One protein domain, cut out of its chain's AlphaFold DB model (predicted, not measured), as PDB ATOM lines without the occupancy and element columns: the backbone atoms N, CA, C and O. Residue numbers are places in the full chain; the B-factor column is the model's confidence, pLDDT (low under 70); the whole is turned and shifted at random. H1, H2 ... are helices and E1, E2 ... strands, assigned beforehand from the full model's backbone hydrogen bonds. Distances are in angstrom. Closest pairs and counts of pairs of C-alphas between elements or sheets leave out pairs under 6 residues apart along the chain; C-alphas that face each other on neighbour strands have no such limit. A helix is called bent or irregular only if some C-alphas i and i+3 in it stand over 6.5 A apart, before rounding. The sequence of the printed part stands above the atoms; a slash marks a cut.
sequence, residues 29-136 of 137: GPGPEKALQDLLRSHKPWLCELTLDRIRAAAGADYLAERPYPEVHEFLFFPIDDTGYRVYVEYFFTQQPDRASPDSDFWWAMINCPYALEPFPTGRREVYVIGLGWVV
ATOM      1  N   GLY A  29     -15.865 -58.940 -32.064       69.88
ATOM      2  CA  GLY A  29     -15.555 -58.405 -33.383       69.88
ATOM      3  C   GLY A  29     -16.182 -57.019 -33.609       69.88
ATOM      4  O   GLY A  29     -17.096 -56.611 -32.888       69.88
ATOM      5  N   PRO A  30     -15.694 -56.251 -34.596       70.62
ATOM      6  CA  PRO A  30     -16.327 -54.991 -34.977       70.62
ATOM      7  C   PRO A  30     -17.781 -55.235 -35.413       70.62
ATOM      8  O   PRO A  30     -18.041 -56.113 -36.233       70.62
ATOM      9  N   GLY A  31     -18.730 -54.466 -34.873       77.50
ATOM     10  CA  GLY A  31     -20.152 -54.616 -35.192       77.50
ATOM     11  C   GLY A  31     -21.089 -53.816 -34.275       77.50
ATOM     12  O   GLY A  31     -20.613 -53.144 -33.356       77.50
ATOM     13  N   PRO A  32     -22.415 -53.886 -34.508       76.62
ATOM     14  CA  PRO A  32     -23.422 -53.135 -33.751       76.62
ATOM     15  C   PRO A  32     -23.409 -53.424 -32.246       76.62
ATOM     16  O   PRO A  32     -23.541 -52.506 -31.444       76.62
ATOM     17  N   GLU A  33     -23.183 -54.681 -31.858       78.69
ATOM     18  CA  GLU A  33     -23.086 -55.088 -30.451       78.69
ATOM     19  C   GLU A  33     -21.906 -54.407 -29.744       78.69
ATOM     20  O   GLU A  33     -22.061 -53.851 -28.659       78.69
ATOM     21  N   LYS A  34     -20.732 -54.385 -30.389       80.44
ATOM     22  CA  LYS A  34     -19.546 -53.701 -29.866       80.44
ATOM     23  C   LYS A  34     -19.775 -52.193 -29.748       80.44
ATOM     24  O   LYS A  34     -19.486 -51.623 -28.705       80.44
ATOM     25  N   ALA A  35     -20.356 -51.571 -30.775       80.06
ATOM     26  CA  ALA A  35     -20.674 -50.143 -30.757       80.06
ATOM     27  C   ALA A  35     -21.648 -49.777 -29.621       80.06
ATOM     28  O   ALA A  35     -21.452 -48.769 -28.941       80.06
ATOM     29  N   LEU A  36     -22.664 -50.610 -29.379       81.69
ATOM     30  CA  LEU A  36     -23.596 -50.433 -28.266       81.69
ATOM     31  C   LEU A  36     -22.894 -50.577 -26.908       81.69
ATOM     32  O   LEU A  36     -23.120 -49.756 -26.020       81.69
ATOM     33  N   GLN A  37     -22.023 -51.577 -26.740       84.56
ATOM     34  CA  GLN A  37     -21.255 -51.735 -25.502       84.56
ATOM     35  C   GLN A  37     -20.313 -50.556 -25.250       84.56
ATOM     36  O   GLN A  37     -20.273 -50.052 -24.129       84.56
ATOM     37  N   ASP A  38     -19.593 -50.086 -26.266       83.88
ATOM     38  CA  ASP A  38     -18.695 -48.932 -26.149       83.88
ATOM     39  C   ASP A  38     -19.476 -47.669 -25.739       83.88
ATOM     40  O   ASP A  38     -19.072 -46.940 -24.826       83.88
ATOM     41  N   LEU A  39     -20.653 -47.453 -26.339       82.94
ATOM     42  CA  LEU A  39     -21.563 -46.369 -25.969       82.94
ATOM     43  C   LEU A  39     -22.017 -46.486 -24.507       82.94
ATOM     44  O   LEU A  39     -21.903 -45.528 -23.741       82.94
ATOM     45  N   LEU A  40     -22.496 -47.660 -24.095       86.06
ATOM     46  CA  LEU A  40     -22.952 -47.918 -22.729       86.06
ATOM     47  C   LEU A  40     -21.850 -47.711 -21.694       86.06
ATOM     48  O   LEU A  40     -22.104 -47.113 -20.651       86.06
ATOM     49  N   ARG A  41     -20.619 -48.145 -21.983       86.62
ATOM     50  CA  ARG A  41     -19.459 -47.893 -21.116       86.62
ATOM     51  C   ARG A  41     -19.224 -46.399 -20.938       86.62
ATOM     52  O   ARG A  41     -19.033 -45.950 -19.810       86.62
ATOM     53  N   SER A  42     -19.307 -45.624 -22.021       85.50
ATOM     54  CA  SER A  42     -19.151 -44.166 -21.965       85.50
ATOM     55  C   SER A  42     -20.250 -43.475 -21.140       85.50
ATOM     56  O   SER A  42     -19.991 -42.475 -20.474       85.50
ATOM     57  N   HIS A  43     -21.468 -44.029 -21.131       85.75
ATOM     58  CA  HIS A  43     -22.620 -43.482 -20.408       85.75
ATOM     59  C   HIS A  43     -22.785 -44.019 -18.984       85.75
ATOM     60  O   HIS A  43     -23.486 -43.388 -18.190       85.75
ATOM     61  N   LYS A  44     -22.153 -45.147 -18.636       88.25
ATOM     62  CA  LYS A  44     -22.314 -45.822 -17.341       88.25
ATOM     63  C   LYS A  44     -22.189 -44.867 -16.145       88.25
ATOM     64  O   LYS A  44     -23.115 -44.865 -15.339       88.25
ATOM     65  N   PRO A  45     -21.151 -44.010 -16.028       89.06
ATOM     66  CA  PRO A  45     -21.039 -43.098 -14.887       89.06
ATOM     67  C   PRO A  45     -22.241 -42.155 -14.758       89.06
ATOM     68  O   PRO A  45     -22.776 -41.966 -13.671       89.06
ATOM     69  N   TRP A  46     -22.709 -41.607 -15.879       88.31
ATOM     70  CA  TRP A  46     -23.848 -40.695 -15.896       88.31
ATOM     71  C   TRP A  46     -25.173 -41.391 -15.548       88.31
ATOM     72  O   TRP A  46     -25.980 -40.829 -14.812       88.31
ATOM     73  N   LEU A  47     -25.395 -42.613 -16.038       88.12
ATOM     74  CA  LEU A  47     -26.595 -43.406 -15.738       88.12
ATOM     75  C   LEU A  47     -26.645 -43.857 -14.271       88.12
ATOM     76  O   LEU A  47     -27.715 -43.877 -13.658       88.12
ATOM     77  N   CYS A  48     -25.482 -44.176 -13.706       90.00
ATOM     78  CA  CYS A  48     -25.303 -44.443 -12.285       90.00
ATOM     79  C   CYS A  48     -25.691 -43.222 -11.433       90.00
ATOM     80  O   CYS A  48     -26.559 -43.328 -10.568       90.00
ATOM     81  N   GLU A  49     -25.141 -42.039 -11.728       87.31
ATOM     82  CA  GLU A  49     -25.507 -40.802 -11.014       87.31
ATOM     83  C   GLU A  49     -26.997 -40.462 -11.157       87.31
ATOM     84  O   GLU A  49     -27.669 -40.174 -10.167       87.31
ATOM     85  N   LEU A  50     -27.558 -40.593 -12.366       87.00
ATOM     86  CA  LEU A  50     -28.991 -40.402 -12.602       87.00
ATOM     87  C   LEU A  50     -29.844 -41.325 -11.716       87.00
ATOM     88  O   LEU A  50     -30.882 -40.906 -11.202       87.00
ATOM     89  N   THR A  51     -29.418 -42.576 -11.543       87.56
ATOM     90  CA  THR A  51     -30.096 -43.548 -10.678       87.56
ATOM     91  C   THR A  51     -30.016 -43.135  -9.214       87.56
ATOM     92  O   THR A  51     -31.043 -43.095  -8.535       87.56
ATOM     93  N   LEU A  52     -28.826 -42.775  -8.730       86.25
ATOM     94  CA  LEU A  52     -28.628 -42.337  -7.347       86.25
ATOM     95  C   LEU A  52     -29.455 -41.108  -7.003       86.25
ATOM     96  O   LEU A  52     -30.087 -41.078  -5.949       86.25
ATOM     97  N   ASP A  53     -29.500 -40.117  -7.886       85.88
ATOM     98  CA  ASP A  53     -30.301 -38.911  -7.676       85.88
ATOM     99  C   ASP A  53     -31.792 -39.234  -7.564       85.88
ATOM    100  O   ASP A  53     -32.509 -38.641  -6.753       85.88
ATOM    101  N   ARG A  54     -32.269 -40.222  -8.327       84.69
ATOM    102  CA  ARG A  54     -33.659 -40.687  -8.249       84.69
ATOM    103  C   ARG A  54     -33.942 -41.469  -6.976       84.69
ATOM    104  O   ARG A  54     -34.984 -41.231  -6.369       84.69
ATOM    105  N   ILE A  55     -33.023 -42.326  -6.543       82.75
ATOM    106  CA  ILE A  55     -33.122 -43.027  -5.257       82.75
ATOM    107  C   ILE A  55     -33.146 -42.012  -4.105       82.75
ATOM    108  O   ILE A  55     -34.046 -42.062  -3.274       82.75
ATOM    109  N   ARG A  56     -32.245 -41.019  -4.103       80.19
ATOM    110  CA  ARG A  56     -32.205 -39.927  -3.109       80.19
ATOM    111  C   ARG A  56     -33.498 -39.130  -3.054       80.19
ATOM    112  O   ARG A  56     -34.010 -38.867  -1.968       80.19
ATOM    113  N   ALA A  57     -34.038 -38.763  -4.212       82.31
ATOM    114  CA  ALA A  57     -35.298 -38.038  -4.282       82.31
ATOM    115  C   ALA A  57     -36.481 -38.863  -3.741       82.31
ATOM    116  O   ALA A  57     -37.376 -38.293  -3.124       82.31
ATOM    117  N   ALA A  58     -36.490 -40.182  -3.962       79.81
ATOM    118  CA  ALA A  58     -37.572 -41.065  -3.527       79.81
ATOM    119  C   ALA A  58     -37.483 -41.456  -2.043       79.81
ATOM    120  O   ALA A  58     -38.497 -41.445  -1.351       79.81
ATOM    121  N   ALA A  59     -36.288 -41.789  -1.556       74.06
ATOM    122  CA  ALA A  59     -36.061 -42.208  -0.175       74.06
ATOM    123  C   ALA A  59     -36.092 -41.032   0.822       74.06
ATOM    124  O   ALA A  59     -36.336 -41.230   2.009       74.06
ATOM    125  N   GLY A  60     -35.866 -39.807   0.338       68.94
ATOM    126  CA  GLY A  60     -35.650 -38.628   1.169       68.94
ATOM    127  C   GLY A  60     -34.170 -38.467   1.525       68.94
ATOM    128  O   GLY A  60     -33.481 -39.432   1.853       68.94
ATOM    129  N   ALA A  61     -33.673 -37.228   1.453       60.72
ATOM    130  CA  ALA A  61     -32.252 -36.923   1.637       60.72
ATOM    131  C   ALA A  61     -31.713 -37.386   3.001       60.72
ATOM    132  O   ALA A  61     -30.597 -37.895   3.073       60.72
ATOM    133  N   ASP A  62     -32.527 -37.273   4.052       60.09
ATOM    134  CA  ASP A  62     -32.139 -37.627   5.419       60.09
ATOM    135  C   ASP A  62     -31.966 -39.144   5.601       60.09
ATOM    136  O   ASP A  62     -31.039 -39.581   6.276       60.09
ATOM    137  N   TYR A  63     -32.793 -39.954   4.929       60.12
ATOM    138  CA  TYR A  63     -32.752 -41.417   5.030       60.12
ATOM    139  C   TYR A  63     -31.450 -42.002   4.460       60.12
ATOM    140  O   TYR A  63     -30.887 -42.947   5.008       60.12
ATOM    141  N   LEU A  64     -30.936 -41.413   3.376       60.09
ATOM    142  CA  LEU A  64     -29.668 -41.834   2.773       60.09
ATOM    143  C   LEU A  64     -28.451 -41.104   3.352       60.09
ATOM    144  O   LEU A  64     -27.339 -41.615   3.236       60.09
ATOM    145  N   ALA A  65     -28.622 -39.941   3.991       52.72
ATOM    146  CA  ALA A  65     -27.537 -39.252   4.692       52.72
ATOM    147  C   ALA A  65     -26.987 -40.085   5.864       52.72
ATOM    148  O   ALA A  65     -25.790 -40.031   6.149       52.72
ATOM    149  N   GLU A  66     -27.829 -40.912   6.489       54.66
ATOM    150  CA  GLU A  66     -27.407 -41.903   7.487       54.66
ATOM    151  C   GLU A  66     -26.621 -43.084   6.875       54.66
ATOM    152  O   GLU A  66     -26.004 -43.857   7.610       54.66
ATOM    153  N   ARG A  67     -26.609 -43.234   5.540       64.25
ATOM    154  CA  ARG A  67     -26.010 -44.369   4.807       64.25
ATOM    155  C   ARG A  67     -25.248 -43.914   3.548       64.25
ATOM    156  O   ARG A  67     -25.665 -44.195   2.425       64.25
ATOM    157  N   PRO A  68     -24.107 -43.219   3.707       59.69
ATOM    158  CA  PRO A  68     -23.454 -42.469   2.631       59.69
ATOM    159  C   PRO A  68     -22.607 -43.311   1.663       59.69
ATOM    160  O   PRO A  68     -21.929 -42.730   0.817       59.69
ATOM    161  N   TYR A  69     -22.619 -44.642   1.769       65.38
ATOM    162  CA  TYR A  69     -21.771 -45.538   0.975       65.38
ATOM    163  C   TYR A  69     -22.599 -46.345  -0.042       65.38
ATOM    164  O   TYR A  69     -22.790 -47.545   0.146       65.38
ATOM    165  N   PRO A  70     -23.157 -45.714  -1.096       76.44
ATOM    166  CA  PRO A  70     -23.761 -46.457  -2.185       76.44
ATOM    167  C   PRO A  70     -22.664 -47.070  -3.053       76.44
ATOM    168  O   PRO A  70     -21.823 -46.364  -3.614       76.44
ATOM    169  N   GLU A  71     -22.708 -48.379  -3.222       81.50
ATOM    170  CA  GLU A  71     -21.842 -49.109  -4.137       81.50
ATOM    171  C   GLU A  71     -22.708 -49.752  -5.221       81.50
ATOM    172  O   GLU A  71     -23.769 -50.314  -4.940       81.50
ATOM    173  N   VAL A  72     -22.284 -49.632  -6.484       83.94
ATOM    174  CA  VAL A  72     -22.992 -50.275  -7.599       83.94
ATOM    175  C   VAL A  72     -22.862 -51.784  -7.416       83.94
ATOM    176  O   VAL A  72     -21.763 -52.324  -7.540       83.94
ATOM    177  N   HIS A  73     -23.979 -52.452  -7.133       82.31
ATOM    178  CA  HIS A  73     -24.041 -53.904  -7.065       82.31
ATOM    179  C   HIS A  73     -24.065 -54.503  -8.468       82.31
ATOM    180  O   HIS A  73     -23.263 -55.374  -8.797       82.31
ATOM    181  N   GLU A  74     -24.964 -53.995  -9.313       85.50
ATOM    182  CA  GLU A  74     -25.211 -54.558 -10.632       85.50
ATOM    183  C   GLU A  74     -25.487 -53.465 -11.669       85.50
ATOM    184  O   GLU A  74     -26.098 -52.434 -11.384       85.50
ATOM    185  N   PHE A  75     -25.000 -53.687 -12.890       88.94
ATOM    186  CA  PHE A  75     -25.275 -52.840 -14.047       88.94
ATOM    187  C   PHE A  75     -25.488 -53.737 -15.263       88.94
ATOM    188  O   PHE A  75     -24.528 -54.306 -15.793       88.94
ATOM    189  N   LEU A  76     -26.737 -53.844 -15.705       88.75
ATOM    190  CA  LEU A  76     -27.141 -54.647 -16.856       88.75
ATOM    191  C   LEU A  76     -27.759 -53.755 -17.918       88.75
ATOM    192  O   LEU A  76     -28.255 -52.664 -17.633       88.75
ATOM    193  N   PHE A  77     -27.779 -54.239 -19.148       87.38
ATOM    194  CA  PHE A  77     -28.494 -53.584 -20.230       87.38
ATOM    195  C   PHE A  77     -29.176 -54.605 -21.129       87.38
ATOM    196  O   PHE A  77     -28.759 -55.758 -21.189       87.38
ATOM    197  N   PHE A  78     -30.187 -54.168 -21.869       85.12
ATOM    198  CA  PHE A  78     -30.719 -54.939 -22.985       85.12
ATOM    199  C   PHE A  78     -31.075 -54.009 -24.157       85.12
ATOM    200  O   PHE A  78     -31.585 -52.906 -23.926       85.12
ATOM    201  N   PRO A  79     -30.796 -54.396 -25.414       83.19
ATOM    202  CA  PRO A  79     -31.215 -53.629 -26.588       83.19
ATOM    203  C   PRO A  79     -32.739 -53.686 -26.779       83.19
ATOM    204  O   PRO A  79     -33.336 -54.750 -26.652       83.19
ATOM    205  N   ILE A  80     -33.363 -52.564 -27.135       79.44
ATOM    206  CA  ILE A  80     -34.778 -52.491 -27.525       79.44
ATOM    207  C   ILE A  80     -34.837 -52.285 -29.039       79.44
ATOM    208  O   ILE A  80     -34.883 -51.145 -29.518       79.44
ATOM    209  N   ASP A  81     -34.820 -53.390 -29.782       71.75
ATOM    210  CA  ASP A  81     -34.830 -53.391 -31.248       71.75
ATOM    211  C   ASP A  81     -33.813 -52.379 -31.834       71.75
ATOM    212  O   ASP A  81     -32.687 -52.255 -31.346       71.75
ATOM    213  N   ASP A  82     -34.197 -51.637 -32.871       67.25
ATOM    214  CA  ASP A  82     -33.444 -50.524 -33.458       67.25
ATOM    215  C   ASP A  82     -33.733 -49.169 -32.781       67.25
ATOM    216  O   ASP A  82     -33.163 -48.140 -33.148       67.25
ATOM    217  N   THR A  83     -34.599 -49.159 -31.764       68.12
ATOM    218  CA  THR A  83     -35.129 -47.933 -31.148       68.12
ATOM    219  C   THR A  83     -34.343 -47.456 -29.930       68.12
ATOM    220  O   THR A  83     -34.474 -46.295 -29.542       68.12
ATOM    221  N   GLY A  84     -33.502 -48.298 -29.321       79.38
ATOM    222  CA  GLY A  84     -32.693 -47.916 -28.163       79.38
ATOM    223  C   GLY A  84     -32.231 -49.094 -27.312       79.38
ATOM    224  O   GLY A  84     -32.006 -50.193 -27.805       79.38
ATOM    225  N   TYR A  85     -32.065 -48.851 -26.015       84.69
ATOM    226  CA  TYR A  85     -31.725 -49.863 -25.014       84.69
ATOM    227  C   TYR A  85     -32.346 -49.507 -23.660       84.69
ATOM    228  O   TYR A  85     -32.692 -48.349 -23.410       84.69
ATOM    229  N   ARG A  86     -32.477 -50.483 -22.759       86.88
ATOM    230  CA  ARG A  86     -32.710 -50.215 -21.332       86.88
ATOM    231  C   ARG A  86     -31.496 -50.582 -20.514       86.88
ATOM    232  O   ARG A  86     -30.683 -51.412 -20.914       86.88
ATOM    233  N   VAL A  87     -31.407 -49.955 -19.353       88.94
ATOM    234  CA  VAL A  87     -30.365 -50.196 -18.360       88.94
ATOM    235  C   VAL A  87     -31.015 -50.495 -17.018       88.94
ATOM    236  O   VAL A  87     -31.952 -49.808 -16.619       88.94
ATOM    237  N   TYR A  88     -30.502 -51.507 -16.334       88.38
ATOM    238  CA  TYR A  88     -30.790 -51.821 -14.944       88.38
ATOM    239  C   TYR A  88     -29.566 -51.436 -14.127       88.38
ATOM    240  O   TYR A  88     -28.457 -51.881 -14.431       88.38
ATOM    241  N   VAL A  89     -29.756 -50.597 -13.116       89.19
ATOM    242  CA  VAL A  89     -28.702 -50.222 -12.174       89.19
ATOM    243  C   VAL A  89     -29.178 -50.565 -10.777       89.19
ATOM    244  O   VAL A  89     -30.233 -50.090 -10.362       89.19
ATOM    245  N   GLU A  90     -28.391 -51.347 -10.053       86.69
ATOM    246  CA  GLU A  90     -28.631 -51.699  -8.660       86.69
ATOM    247  C   GLU A  90     -27.500 -51.181  -7.776       86.69
ATOM    248  O   GLU A  90     -26.317 -51.273  -8.113       86.69
ATOM    249  N   TYR A  91     -27.884 -50.653  -6.625       85.19
ATOM    250  CA  TYR A  91     -27.022 -50.180  -5.562       85.19
ATOM    251  C   TYR A  91     -27.258 -50.996  -4.304       85.19
ATOM    252  O   TYR A  91     -28.404 -51.233  -3.920       85.19
ATOM    253  N   PHE A  92     -26.174 -51.327  -3.615       78.81
ATOM    254  CA  PHE A  92     -26.236 -51.665  -2.202       78.81
ATOM    255  C   PHE A  92     -25.766 -50.468  -1.376       78.81
ATOM    256  O   PHE A  92     -24.836 -49.758  -1.760       78.81
ATOM    257  N   PHE A  93     -26.417 -50.239  -0.240       74.06
ATOM    258  CA  PHE A  93     -26.029 -49.208   0.718       74.06
ATOM    259  C   PHE A  93     -25.379 -49.897   1.916       74.06
ATOM    260  O   PHE A  93     -26.046 -50.614   2.664       74.06
ATOM    261  N   THR A  94     -24.065 -49.742   2.081       58.50
ATOM    262  CA  THR A  94     -23.305 -50.467   3.109       58.50
ATOM    263  C   THR A  94     -23.647 -49.969   4.517       58.50
ATOM    264  O   THR A  94     -23.678 -48.766   4.786       58.50
ATOM    265  N   GLN A  95     -23.885 -50.912   5.435       56.53
ATOM    266  CA  GLN A  95     -24.101 -50.650   6.860       56.53
ATOM    267  C   GLN A  95     -22.785 -50.246   7.550       56.53
ATOM    268  O   GLN A  95     -21.708 -50.707   7.166       56.53
ATOM    269  N   GLN A  96     -22.869 -49.453   8.624       50.94
ATOM    270  CA  GLN A  96     -21.779 -49.397   9.604       50.94
ATOM    271  C   GLN A  96     -21.634 -50.793  10.259       50.94
ATOM    272  O   GLN A  96     -22.647 -51.374  10.654       50.94
ATOM    273  N   PRO A  97     -20.417 -51.361  10.347       47.59
ATOM    274  CA  PRO A  97     -20.184 -52.773  10.684       47.59
ATOM    275  C   PRO A  97     -20.606 -53.224  12.098       47.59
ATOM    276  O   PRO A  97     -20.518 -54.408  12.415       47.59
ATOM    277  N   ASP A  98     -21.049 -52.317  12.963       48.84
ATOM    278  CA  ASP A  98     -21.233 -52.508  14.404       48.84
ATOM    279  C   ASP A  98     -22.699 -52.511  14.886       48.84
ATOM    280  O   ASP A  98     -22.952 -52.564  16.094       48.84
ATOM    281  N   ARG A  99     -23.691 -52.552  13.984       42.16
ATOM    282  CA  ARG A  99     -25.103 -52.759  14.362       42.16
ATOM    283  C   ARG A  99     -25.821 -53.765  13.474       42.16
ATOM    284  O   ARG A  99     -26.032 -53.522  12.296       42.16
ATOM    285  N   ALA A 100     -26.316 -54.840  14.087       38.97
ATOM    286  CA  ALA A 100     -27.344 -55.677  13.482       38.97
ATOM    287  C   ALA A 100     -28.652 -54.868  13.370       38.97
ATOM    288  O   ALA A 100     -29.344 -54.674  14.368       38.97
ATOM    289  N   SER A 101     -28.963 -54.377  12.171       41.97
ATOM    290  CA  SER A 101     -30.249 -53.752  11.825       41.97
ATOM    291  C   SER A 101     -30.883 -54.529  10.665       41.97
ATOM    292  O   SER A 101     -30.129 -54.991   9.806       41.97
ATOM    293  N   PRO A 102     -32.219 -54.679  10.602       38.94
ATOM    294  CA  PRO A 102     -32.942 -55.391   9.534       38.94
ATOM    295  C   PRO A 102     -32.862 -54.749   8.125       38.94
ATOM    296  O   PRO A 102     -33.738 -54.987   7.306       38.94
ATOM    297  N   ASP A 103     -31.819 -53.970   7.814       47.56
ATOM    298  CA  ASP A 103     -31.832 -52.952   6.754       47.56
ATOM    299  C   ASP A 103     -30.687 -53.088   5.732       47.56
ATOM    300  O   ASP A 103     -29.888 -52.172   5.518       47.56
ATOM    301  N   SER A 104     -30.567 -54.245   5.095       49.00
ATOM    302  CA  SER A 104     -29.666 -54.429   3.951       49.00
ATOM    303  C   SER A 104     -30.347 -53.996   2.646       49.00
ATOM    304  O   SER A 104     -30.586 -54.813   1.770       49.00
ATOM    305  N   ASP A 105     -30.717 -52.721   2.527       65.12
ATOM    306  CA  ASP A 105     -31.559 -52.238   1.426       65.12
ATOM    307  C   ASP A 105     -30.785 -52.162   0.101       65.12
ATOM    308  O   ASP A 105     -29.957 -51.271  -0.111       65.12
ATOM    309  N   PHE A 106     -31.076 -53.084  -0.815       75.56
ATOM    310  CA  PHE A 106     -30.706 -52.922  -2.218       75.56
ATOM    311  C   PHE A 106     -31.729 -52.001  -2.869       75.56
ATOM    312  O   PHE A 106     -32.931 -52.227  -2.738       75.56
ATOM    313  N   TRP A 107     -31.273 -50.988  -3.594       82.25
ATOM    314  CA  TRP A 107     -32.131 -50.153  -4.430       82.25
ATOM    315  C   TRP A 107     -31.758 -50.332  -5.879       82.25
ATOM    316  O   TRP A 107     -30.585 -50.445  -6.211       82.25
ATOM    317  N   TRP A 108     -32.737 -50.265  -6.761       84.88
ATOM    318  CA  TRP A 108     -32.478 -50.397  -8.182       84.88
ATOM    319  C   TRP A 108     -33.357 -49.451  -8.990       84.88
ATOM    320  O   TRP A 108     -34.441 -49.048  -8.559       84.88
ATOM    321  N   ALA A 109     -32.893 -49.109 -10.188       86.81
ATOM    322  CA  ALA A 109     -33.666 -48.387 -11.184       86.81
ATOM    323  C   ALA A 109     -33.547 -49.036 -12.564       86.81
ATOM    324  O   ALA A 109     -32.491 -49.529 -12.958       86.81
ATOM    325  N   MET A 110     -34.644 -48.979 -13.316       86.81
ATOM    326  CA  MET A 110     -34.681 -49.264 -14.745       86.81
ATOM    327  C   MET A 110     -34.756 -47.950 -15.511       86.81
ATOM    328  O   MET A 110     -35.625 -47.114 -15.251       86.81
ATOM    329  N   ILE A 111     -33.870 -47.785 -16.479       86.94
ATOM    330  CA  ILE A 111     -33.717 -46.576 -17.279       86.94
ATOM    331  C   ILE A 111     -34.006 -46.926 -18.734       86.94
ATOM    332  O   ILE A 111     -33.412 -47.858 -19.275       86.94
ATOM    333  N   ASN A 112     -34.905 -46.181 -19.375       86.12
ATOM    334  CA  ASN A 112     -35.139 -46.282 -20.808       86.12
ATOM    335  C   ASN A 112     -34.242 -45.282 -21.543       86.12
ATOM    336  O   ASN A 112     -34.254 -44.089 -21.225       86.12
ATOM    337  N   CYS A 113     -33.488 -45.767 -22.527       85.06
ATOM    338  CA  CYS A 113     -32.533 -44.990 -23.309       85.06
ATOM    339  C   CYS A 113     -32.888 -45.087 -24.803       85.06
ATOM    340  O   CYS A 113     -32.315 -45.911 -25.523       85.06
ATOM    341  N   PRO A 114     -33.855 -44.284 -25.282       76.81
ATOM    342  CA  PRO A 114     -34.205 -44.253 -26.697       76.81
ATOM    343  C   PRO A 114     -33.054 -43.643 -27.519       76.81
ATOM    344  O   PRO A 114     -32.477 -42.630 -27.124       76.81
ATOM    345  N   TYR A 115     -32.770 -44.248 -28.676       68.62
ATOM    346  CA  TYR A 115     -31.775 -43.884 -29.697       68.62
ATOM    347  C   TYR A 115     -30.298 -44.088 -29.323       68.62
ATOM    348  O   TYR A 115     -29.699 -43.326 -28.568       68.62
ATOM    349  N   ALA A 116     -29.668 -45.087 -29.953       60.12
ATOM    350  CA  ALA A 116     -28.231 -45.340 -29.839       60.12
ATOM    351  C   ALA A 116     -27.392 -44.764 -31.004       60.12
ATOM    352  O   ALA A 116     -26.169 -44.729 -30.885       60.12
ATOM    353  N   LEU A 117     -28.002 -44.335 -32.125       51.50
ATOM    354  CA  LEU A 117     -27.277 -44.203 -33.407       51.50
ATOM    355  C   LEU A 117     -27.544 -42.945 -34.265       51.50
ATOM    356  O   LEU A 117     -26.904 -42.817 -35.306       51.50
ATOM    357  N   GLU A 118     -28.387 -41.986 -33.862       43.12
ATOM    358  CA  GLU A 118     -28.569 -40.733 -34.626       43.12
ATOM    359  C   GLU A 118     -28.388 -39.463 -33.774       43.12
ATOM    360  O   GLU A 118     -28.746 -39.450 -32.592       43.12
ATOM    361  N   PRO A 119     -27.855 -38.362 -34.348       42.62
ATOM    362  CA  PRO A 119     -27.912 -37.052 -33.712       42.62
ATOM    363  C   PRO A 119     -29.381 -36.631 -33.561       42.62
ATOM    364  O   PRO A 119     -30.071 -36.354 -34.538       42.62
ATOM    365  N   PHE A 120     -29.848 -36.609 -32.313       46.84
ATOM    366  CA  PHE A 120     -31.233 -36.342 -31.917       46.84
ATOM    367  C   PHE A 120     -31.866 -35.141 -32.661       46.84
ATOM    368  O   PHE A 120     -31.412 -34.009 -32.464       46.84
ATOM    369  N   PRO A 121     -32.969 -35.332 -33.417       39.41
ATOM    370  CA  PRO A 121     -33.635 -34.256 -34.164       39.41
ATOM    371  C   PRO A 121     -34.215 -33.134 -33.288       39.41
ATOM    372  O   PRO A 121     -34.454 -32.029 -33.767       39.41
ATOM    373  N   THR A 122     -34.471 -33.408 -32.005       44.69
ATOM    374  CA  THR A 122     -35.244 -32.534 -31.103       44.69
ATOM    375  C   THR A 122     -34.405 -31.833 -30.030       44.69
ATOM    376  O   THR A 122     -34.935 -31.015 -29.278       44.69
ATOM    377  N   GLY A 123     -33.101 -32.124 -29.933       42.22
ATOM    378  CA  GLY A 123     -32.187 -31.453 -28.998       42.22
ATOM    379  C   GLY A 123     -32.452 -31.704 -27.504       42.22
ATOM    380  O   GLY A 123     -31.885 -30.999 -26.667       42.22
ATOM    381  N   ARG A 124     -33.288 -32.686 -27.135       47.16
ATOM    382  CA  ARG A 124     -33.544 -33.068 -25.735       47.16
ATOM    383  C   ARG A 124     -33.132 -34.515 -25.478       47.16
ATOM    384  O   ARG A 124     -33.496 -35.413 -26.225       47.16
ATOM    385  N   ARG A 125     -32.353 -34.719 -24.411       52.94
ATOM    386  CA  ARG A 125     -31.964 -36.042 -23.903       52.94
ATOM    387  C   ARG A 125     -33.173 -36.651 -23.197       52.94
ATOM    388  O   ARG A 125     -33.483 -36.231 -22.089       52.94
ATOM    389  N   GLU A 126     -33.848 -37.614 -23.807       66.56
ATOM    390  CA  GLU A 126     -34.989 -38.293 -23.176       66.56
ATOM    391  C   GLU A 126     -34.579 -39.667 -22.647       66.56
ATOM    392  O   GLU A 126     -35.210 -40.677 -22.927       66.56
ATOM    393  N   VAL A 127     -33.494 -39.709 -21.868       75.00
ATOM    394  CA  VAL A 127     -33.229 -40.843 -20.976       75.00
ATOM    395  C   VAL A 127     -34.047 -40.624 -19.710       75.00
ATOM    396  O   VAL A 127     -33.935 -39.571 -19.077       75.00
ATOM    397  N   TYR A 128     -34.882 -41.590 -19.338       77.75
ATOM    398  CA  TYR A 128     -35.766 -41.469 -18.177       77.75
ATOM    399  C   TYR A 128     -35.870 -42.778 -17.398       77.75
ATOM    400  O   TYR A 128     -35.835 -43.871 -17.959       77.75
ATOM    401  N   VAL A 129     -36.009 -42.650 -16.078       78.56
ATOM    402  CA  VAL A 129     -36.257 -43.784 -15.186       78.56
ATOM    403  C   VAL A 129     -37.704 -44.238 -15.361       78.56
ATOM    404  O   VAL A 129     -38.628 -43.442 -15.197       78.56
ATOM    405  N   ILE A 130     -37.887 -45.512 -15.703       80.12
ATOM    406  CA  ILE A 130     -39.190 -46.163 -15.917       80.12
ATOM    407  C   ILE A 130     -39.586 -47.101 -14.780       80.12
ATOM    408  O   ILE A 130     -40.748 -47.474 -14.666       80.12
ATOM    409  N   GLY A 131     -38.627 -47.476 -13.939       79.12
ATOM    410  CA  GLY A 131     -38.854 -48.294 -12.760       79.12
ATOM    411  C   GLY A 131     -37.862 -47.920 -11.676       79.12
ATOM    412  O   GLY A 131     -36.710 -47.619 -11.972       79.12
ATOM    413  N   LEU A 132     -38.322 -47.920 -10.434       80.88
ATOM    414  CA  LEU A 132     -37.521 -47.644  -9.250       80.88
ATOM    415  C   LEU A 132     -38.047 -48.534  -8.129       80.88
ATOM    416  O   LEU A 132     -39.264 -48.623  -7.947       80.88
ATOM    417  N   GLY A 133     -37.152 -49.172  -7.386       75.75
ATOM    418  CA  GLY A 133     -37.535 -50.080  -6.318       75.75
ATOM    419  C   GLY A 133     -36.451 -50.310  -5.284       75.75
ATOM    420  O   GLY A 133     -35.311 -49.882  -5.456       75.75
ATOM    421  N   TRP A 134     -36.832 -51.007  -4.217       72.50
ATOM    422  CA  TRP A 134     -35.934 -51.443  -3.156       72.50
ATOM    423  C   TRP A 134     -36.283 -52.863  -2.699       72.50
ATOM    424  O   TRP A 134     -37.422 -53.307  -2.859       72.50
ATOM    425  N   VAL A 135     -35.316 -53.579  -2.129       65.38
ATOM    426  CA  VAL A 135     -35.511 -54.904  -1.532       65.38
ATOM    427  C   VAL A 135     -34.713 -55.043  -0.238       65.38
ATOM    428  O   VAL A 135     -33.555 -54.634  -0.162       65.38
ATOM    429  N   VAL A 136     -35.357 -55.656   0.759       60.34
ATOM    430  CA  VAL A 136     -34.754 -56.080   2.028       60.34
ATOM    431  C   VAL A 136     -34.455 -57.591   1.932       60.34
ATOM    432  O   VAL A 136     -35.376 -58.346   1.611       60.34
TER     433      VAL A 136
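This is residues 29 to 136 of the 137 residues of an uncharacterized protein of Frigoriglobus tundricola (UniProt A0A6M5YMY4). A twisted four-stranded sheet covers one side of the bent helix H1 and curls round its arm H1b. Helices and strands are mixed among 108 printed residues, in order H1 H2 E1 E2 E3 E4; the sheet E1 E2 E3 E4 is a meander, each strand antiparallel to the one before. It is only just loose, close to compact, radius of gyration 16.1 A, spanning 50 by 33 by 19 A.

E1, residues 70 to 80, and E2, residues 84 to 93, form a hairpin, N 76 to O 88 2.9 A. E3, residues 106 to 114, forms hairpins with E2, N 87 to O 111 2.9 A, and E4, residues 128 to 135, N 110 to O 131 2.8 A. H1, residues 32 to 59, assigned as one helix by its hydrogen bonds, is bent, C-alphas 42 and 45 being 7.4 A apart; arms H1a, residues 32 to 42, and H1b, residues 45 to 59, are on the same face of the sheet, at a steep tilt of 61 degrees. The closest C-alphas of H1b and E3, Thr 51 and Ala 109, are 6.0 A apart. H2, residues 61 to 65, is not on the sheet. In H1a, H1b and H2 every O i to N i+4 pair is within hydrogen-bond range.

H1a begins at C-alpha 32 (-23.422, -53.135, -33.751); E4 ends at C-alpha 135 (-35.511, -54.904, -1.532). E2 is 29.7 A long, H1b 21.0 A.

The printed part has no cut. Links E2 to E3 and E3 to E4 are long, with low-confidence residues 94 to 105 and 115 to 126.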